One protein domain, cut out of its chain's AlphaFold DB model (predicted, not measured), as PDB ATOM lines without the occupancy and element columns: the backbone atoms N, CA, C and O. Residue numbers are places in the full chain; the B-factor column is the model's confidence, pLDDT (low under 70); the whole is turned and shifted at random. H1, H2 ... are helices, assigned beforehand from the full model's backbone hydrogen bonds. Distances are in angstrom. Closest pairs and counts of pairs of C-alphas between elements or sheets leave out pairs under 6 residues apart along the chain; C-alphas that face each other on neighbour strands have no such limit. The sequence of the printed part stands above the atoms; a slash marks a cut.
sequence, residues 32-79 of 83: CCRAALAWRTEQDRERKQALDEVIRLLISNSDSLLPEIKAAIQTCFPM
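Overview. This is residues 32 to 79 of the 83 residues of an uncharacterized protein of Gynuella sunshinyii YC6258 (UniProt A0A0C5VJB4). The printed part is a long, narrow loop of three helices: H2 makes one long side, and H1 and H3 follow each other nearly end to end along the other, the end of H3 beside the start of H1. The two links turn the chain at opposite ends of the loop, where residues 41 to 46 and 63 to 68 stand free. The 48 printed residues hold three named helices in the order H1, H2, H3 and no named strand; the class is all helix. The whole is compact, with a radius of gyration of the C-alphas of 10.7 A, and elongated, spanning 31 by 17 by 15 A.

Arrangement. H1, residues 32 to 42, and H2, residues 45 to 60, form a helical hairpin, opposite ways at a shallow tilt of 26 degrees. H2 touches H1 with residues 47 to 51 alone; the closest C-alphas, of Arg 40 and Lys 48, are 5.6 A apart. H3, residues 67 to 76, touches H1, and their closest C-alphas, of Cys 33 and Cys 76, are 5.9 A apart. H1 and H3 run the same way at a shallow tilt of 23 degrees. H2 and H3 are close but not clearly touching: their closest C-alphas, of Ile 59 and Lys 70, are 7.1 A apart. They run opposite ways at a shallow tilt of 29 degrees. The three helices are an up and down bundle, each running against the one before it. In H2 and H3 every O i to N i+4 pair is within hydrogen-bond range; in H1, 6 of 7 are.

Along the chain. H1 begins at C-alpha 32 (29.210, 229.682, 23.033) and is 15.8 A long from first to last C-alpha. H2, 21.9 A long, begins at C-alpha 45 (25.909, 242.418, 38.469). H3, 14.3 A long, ends at C-alpha 76 (20.105, 231.771, 25.415).

Size, cuts and confidence. The C-alphas farthest apart, of Glu 42 and Asp 63, are 31.2 A apart. The printed part has no cut. The link from H1 to H2 is tight and that from H2 to H3 is short. The mean pLDDT of the printed part is 80.7; residues 62 to 63 and 78 to 79 are under 70.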
ATOM      1  N   CYS A  32      28.658 228.400  22.584       84.31
ATOM      2  CA  CYS A  32      29.210 229.682  23.033       84.31
ATOM      3  C   CYS A  32      28.203 230.461  23.889       84.31
ATOM      4  O   CYS A  32      28.548 230.933  24.971       84.31
ATOM      5  N   CYS A  33      26.946 230.563  23.450       85.12
ATOM      6  CA  CYS A  33      25.905 231.250  24.207       85.12
ATOM      7  C   CYS A  33      25.581 230.536  25.532       85.12
ATOM      8  O   CYS A  33      25.424 231.202  26.556       85.12
ATOM      9  N   ARG A  34      25.569 229.196  25.564       84.62
ATOM     10  CA  ARG A  34      25.425 228.428  26.813       84.62
ATOM     11  C   ARG A  34      26.586 228.656  27.777       84.62
ATOM     12  O   ARG A  34      26.347 228.836  28.970       84.62
ATOM     13  N   ALA A  35      27.822 228.688  27.280       86.31
ATOM     14  CA  ALA A  35      28.995 229.005  28.094       86.31
ATOM     15  C   ALA A  35      28.923 230.437  28.650       86.31
ATOM     16  O   ALA A  35      29.171 230.649  29.836       86.31
ATOM     17  N   ALA A  36      28.500 231.402  27.828       85.50
ATOM     18  CA  ALA A  36      28.267 232.782  28.248       85.50
ATOM     19  C   ALA A  36      27.180 232.892  29.328       85.50
ATOM     20  O   ALA A  36      27.333 233.669  30.267       85.50
ATOM     21  N   LEU A  37      26.109 232.097  29.240       85.19
ATOM     22  CA  LEU A  37      25.035 232.057  30.236       85.19
ATOM     23  C   LEU A  37      25.483 231.425  31.563       85.19
ATOM     24  O   LEU A  37      25.183 231.947  32.640       85.19
ATOM     25  N   ALA A  38      26.211 230.309  31.490       86.81
ATOM     26  CA  ALA A  38      26.788 229.658  32.662       86.81
ATOM     27  C   ALA A  38      27.742 230.621  33.379       86.81
ATOM     28  O   ALA A  38      27.551 230.906  34.559       86.81
ATOM     29  N   TRP A  39      28.653 231.238  32.617       87.94
ATOM     30  CA  TRP A  39      29.538 232.282  33.113       87.94
ATOM     31  C   TRP A  39      28.730 233.426  33.731       87.94
ATOM     32  O   TRP A  39      28.934 233.722  34.899       87.94
ATOM     33  N   ARG A  40      27.732 233.992  33.030       84.31
ATOM     34  CA  ARG A  40      26.857 235.070  33.541       84.31
ATOM     35  C   ARG A  40      26.321 234.744  34.928       84.31
ATOM     36  O   ARG A  40      26.296 235.633  35.765       84.31
ATOM     37  N   THR A  41      25.892 233.511  35.183       83.56
ATOM     38  CA  THR A  41      25.258 233.115  36.452       83.56
ATOM     39  C   THR A  41      26.204 233.267  37.646       83.56
ATOM     40  O   THR A  41      25.778 233.747  38.700       83.56
ATOM     41  N   GLU A  42      27.483 232.951  37.452       85.06
ATOM     42  CA  GLU A  42      28.538 232.973  38.475       85.06
ATOM     43  C   GLU A  42      29.176 234.358  38.678       85.06
ATOM     44  O   GLU A  42      29.955 234.541  39.609       85.06
ATOM     45  N   GLN A  43      28.852 235.342  37.832       87.31
ATOM     46  CA  GLN A  43      29.464 236.674  37.876       87.31
ATOM     47  C   GLN A  43      28.621 237.727  38.612       87.31
ATOM     48  O   GLN A  43      27.400 237.612  38.784       87.31
ATOM     49  N   ASP A  44      29.285 238.821  38.984       88.06
ATOM     50  CA  ASP A  44      28.678 240.008  39.578       88.06
ATOM     51  C   ASP A  44      27.739 240.758  38.627       88.06
ATOM     52  O   ASP A  44      27.778 240.628  37.399       88.06
ATOM     53  N   ARG A  45      26.897 241.618  39.208       84.50
ATOM     54  CA  ARG A  45      25.909 242.418  38.469       84.50
ATOM     55  C   ARG A  45      26.546 243.305  37.393       84.50
ATOM     56  O   ARG A  45      25.934 243.528  36.355       84.50
ATOM     57  N   GLU A  46      27.760 243.800  37.612       85.75
ATOM     58  CA  GLU A  46      28.499 244.611  36.631       85.75
ATOM     59  C   GLU A  46      28.879 243.796  35.390       85.75
ATOM     60  O   GLU A  46      28.612 244.208  34.265       85.75
ATOM     61  N   ARG A  47      29.415 242.587  35.586       85.06
ATOM     62  CA  ARG A  47      29.770 241.661  34.498       85.06
ATOM     63  C   ARG A  47      28.538 241.170  33.741       85.06
ATOM     64  O   ARG A  47      28.571 241.076  32.517       85.06
ATOM     65  N   LYS A  48      27.441 240.916  34.463       85.62
ATOM     66  CA  LYS A  48      26.133 240.584  33.879       85.62
ATOM     67  C   LYS A  48      25.632 241.699  32.960       85.62
ATOM     68  O   LYS A  48      25.220 241.401  31.847       85.62
ATOM     69  N   GLN A  49      25.702 242.954  33.408       85.88
ATOM     70  CA  GLN A  49      25.306 244.121  32.612       85.88
ATOM     71  C   GLN A  49      26.226 244.341  31.407       85.88
ATOM     72  O   GLN A  49      25.734 244.626  30.324       85.88
ATOM     73  N   ALA A  50      27.540 244.148  31.560       86.56
ATOM     74  CA  ALA A  50      28.486 244.269  30.449       86.56
ATOM     75  C   ALA A  50      28.216 243.240  29.336       86.56
ATOM     76  O   ALA A  50      28.215 243.588  28.157       86.56
ATOM     77  N   LEU A  51      27.948 241.981  29.701       85.19
ATOM     78  CA  LEU A  51      27.547 240.954  28.735       85.19
ATOM     79  C   LEU A  51      26.213 241.307  28.074       85.19
ATOM     80  O   LEU A  51      26.081 241.188  26.861       85.19
ATOM     81  N   ASP A  52      25.240 241.757  28.859       84.12
ATOM     82  CA  ASP A  52      23.928 242.135  28.349       84.12
ATOM     83  C   ASP A  52      23.999 243.288  27.336       84.12
ATOM     84  O   ASP A  52      23.390 243.222  26.270       84.12
ATOM     85  N   GLU A  53      24.826 244.298  27.609       85.12
ATOM     86  CA  GLU A  53      25.066 245.411  26.694       85.12
ATOM     87  C   GLU A  53      25.706 244.941  25.381       85.12
ATOM     88  O   GLU A  53      25.258 245.333  24.303       85.12
ATOM     89  N   VAL A  54      26.678 244.026  25.444       83.44
ATOM     90  CA  VAL A  54      27.264 243.404  24.246       83.44
ATOM     91  C   VAL A  54      26.206 242.637  23.451       83.44
ATOM     92  O   VAL A  54      26.107 242.819  22.239       83.44
ATOM     93  N   ILE A  55      25.372 241.830  24.110       83.06
ATOM     94  CA  ILE A  55      24.284 241.086  23.460       83.06
ATOM     95  C   ILE A  55      23.247 242.035  22.842       83.06
ATOM     96  O   ILE A  55      22.813 241.819  21.709       83.06
ATOM     97  N   ARG A  56      22.875 243.119  23.531       82.44
ATOM     98  CA  ARG A  56      21.981 244.157  22.997       82.44
ATOM     99  C   ARG A  56      22.567 244.828  21.765       82.44
ATOM    100  O   ARG A  56      21.853 244.985  20.779       82.44
ATOM    101  N   LEU A  57      23.845 245.200  21.798       79.75
ATOM    102  CA  LEU A  57      24.533 245.798  20.654       79.75
ATOM    103  C   LEU A  57      24.583 244.825  19.474       79.75
ATOM    104  O   LEU A  57      24.295 245.229  18.350       79.75
ATOM    105  N   LEU A  58      24.855 243.544  19.727       77.69
ATOM    106  CA  LEU A  58      24.816 242.485  18.719       77.69
ATOM    107  C   LEU A  58      23.425 242.381  18.078       77.69
ATOM    108  O   LEU A  58      23.298 242.484  16.862       77.69
ATOM    109  N   ILE A  59      22.359 242.265  18.879       75.88
ATOM    110  CA  ILE A  59      20.977 242.203  18.375       75.88
ATOM    111  C   ILE A  59      20.584 243.498  17.649       75.88
ATOM    112  O   ILE A  59      19.882 243.445  16.638       75.88
ATOM    113  N   SER A  60      21.034 244.662  18.115       76.44
ATOM    114  CA  SER A  60      20.785 245.940  17.440       76.44
ATOM    115  C   SER A  60      21.478 246.009  16.076       76.44
ATOM    116  O   SER A  60      20.945 246.628  15.160       76.44
ATOM    117  N   ASN A  61      22.615 245.328  15.920       70.94
ATOM    118  CA  ASN A  61      23.319 245.151  14.651       70.94
ATOM    119  C   ASN A  61      22.900 243.850  13.945       70.94
ATOM    120  O   ASN A  61      23.673 243.272  13.188       70.94
ATOM    121  N   SER A  62      21.670 243.363  14.165       64.69
ATOM    122  CA  SER A  62      21.249 242.073  13.602       64.69
ATOM    123  C   SER A  62      21.061 242.037  12.084       64.69
ATOM    124  O   SER A  62      20.846 240.953  11.555       64.69
ATOM    125  N   ASP A  63      21.204 243.169  11.389       66.00
ATOM    126  CA  ASP A  63      21.359 243.221   9.924       66.00
ATOM    127  C   ASP A  63      22.713 242.633   9.472       66.00
ATOM    128  O   ASP A  63      22.820 242.032   8.407       66.00
ATOM    129  N   SER A  64      23.722 242.722  10.342       70.12
ATOM    130  CA  SER A  64      25.042 242.113  10.177       70.12
ATOM    131  C   SER A  64      25.134 240.702  10.767       70.12
ATOM    132  O   SER A  64      26.096 240.001  10.499       70.12
ATOM    133  N   LEU A  65      24.183 240.230  11.575       72.88
ATOM    134  CA  LEU A  65      24.272 238.893  12.179       72.88
ATOM    135  C   LEU A  65      23.760 237.804  11.238       72.88
ATOM    136  O   LEU A  65      22.677 237.921  10.662       72.88
ATOM    137  N   LEU A  66      24.457 236.668  11.205       78.38
ATOM    138  CA  LEU A  66      23.894 235.459  10.612       78.38
ATOM    139  C   LEU A  66      22.632 235.013  11.380       78.38
ATOM    140  O   LEU A  66      22.595 235.073  12.618       78.38
ATOM    141  N   PRO A  67      21.597 234.514  10.678       77.31
ATOM    142  CA  PRO A  67      20.340 234.097  11.300       77.31
ATOM    143  C   PRO A  67      20.534 232.984  12.341       77.31
ATOM    144  O   PRO A  67      19.819 232.953  13.341       77.31
ATOM    145  N   GLU A  68      21.526 232.112  12.151       78.81
ATOM    146  CA  GLU A  68      21.885 231.048  13.096       78.81
ATOM    147  C   GLU A  68      22.433 231.608  14.416       78.81
ATOM    148  O   GLU A  68      22.016 231.185  15.494       78.81
ATOM    149  N   ILE A  69      23.304 232.619  14.340       81.00
ATOM    150  CA  ILE A  69      23.846 233.315  15.514       81.00
ATOM    151  C   ILE A  69      22.727 234.062  16.239       81.00
ATOM    152  O   ILE A  69      22.593 233.969  17.458       81.00
ATOM    153  N   LYS A  70      21.878 234.768  15.486       79.94
ATOM    154  CA  LYS A  70      20.727 235.489  16.038       79.94
ATOM    155  C   LYS A  70      19.793 234.550  16.801       79.94
ATOM    156  O   LYS A  70      19.398 234.875  17.919       79.94
ATOM    157  N   ALA A  71      19.477 233.386  16.235       81.75
ATOM    158  CA  ALA A  71      18.651 232.379  16.894       81.75
ATOM    159  C   ALA A  71      19.321 231.828  18.168       81.75
ATOM    160  O   ALA A  71      18.663 231.726  19.203       81.75
ATOM    161  N   ALA A  72      20.628 231.542  18.123       83.50
ATOM    162  CA  ALA A  72      21.403 231.077  19.278       83.50
ATOM    163  C   ALA A  72      21.420 232.104  20.430       83.50
ATOM    164  O   ALA A  72      21.209 231.764  21.597       83.50
ATOM    165  N   ILE A  73      21.603 233.385  20.102       82.19
ATOM    166  CA  ILE A  73      21.542 234.472  21.082       82.19
ATOM    167  C   ILE A  73      20.131 234.581  21.658       82.19
ATOM    168  O   ILE A  73      19.986 234.631  22.872       82.19
ATOM    169  N   GLN A  74      19.089 234.585  20.822       81.56
ATOM    170  CA  GLN A  74      17.704 234.712  21.286       81.56
ATOM    171  C   GLN A  74      17.255 233.538  22.162       81.56
ATOM    172  O   GLN A  74      16.465 233.745  23.083       81.56
ATOM    173  N   THR A  75      17.750 232.322  21.907       82.19
ATOM    174  CA  THR A  75      17.413 231.160  22.741       82.19
ATOM    175  C   THR A  75      18.132 231.174  24.088       82.19
ATOM    176  O   THR A  75      17.564 230.707  25.071       82.19
ATOM    177  N   CYS A  76      19.362 231.690  24.156       77.31
ATOM    178  CA  CYS A  76      20.105 231.771  25.415       77.31
ATOM    179  C   CYS A  76      19.756 233.026  26.220       77.31
ATOM    180  O   CYS A  76      19.649 232.963  27.439       77.31
ATOM    181  N   PHE A  77      19.541 234.155  25.551       76.06
ATOM    182  CA  PHE A  77      19.197 235.442  26.146       76.06
ATOM    183  C   PHE A  77      17.795 235.855  25.689       76.06
ATOM    184  O   PHE A  77      17.648 236.749  24.846       76.06
ATOM    185  N   PRO A  78      16.738 235.212  26.211       68.31
ATOM    186  CA  PRO A  78      15.389 235.668  25.934       68.31
ATOM    187  C   PRO A  78      15.250 237.101  26.470       68.31
ATOM    188  O   PRO A  78      15.508 237.352  27.645       68.31
ATOM    189  N   MET A  79      14.817 238.046  25.623       59.78
ATOM    190  CA  MET A  79      14.664 239.484  25.942       59.78
ATOM    191  C   MET A  79      13.820 239.788  27.199       59.78
ATOM    192  O   MET A  79      13.765 240.934  27.632       59.78
TER     193      MET A  79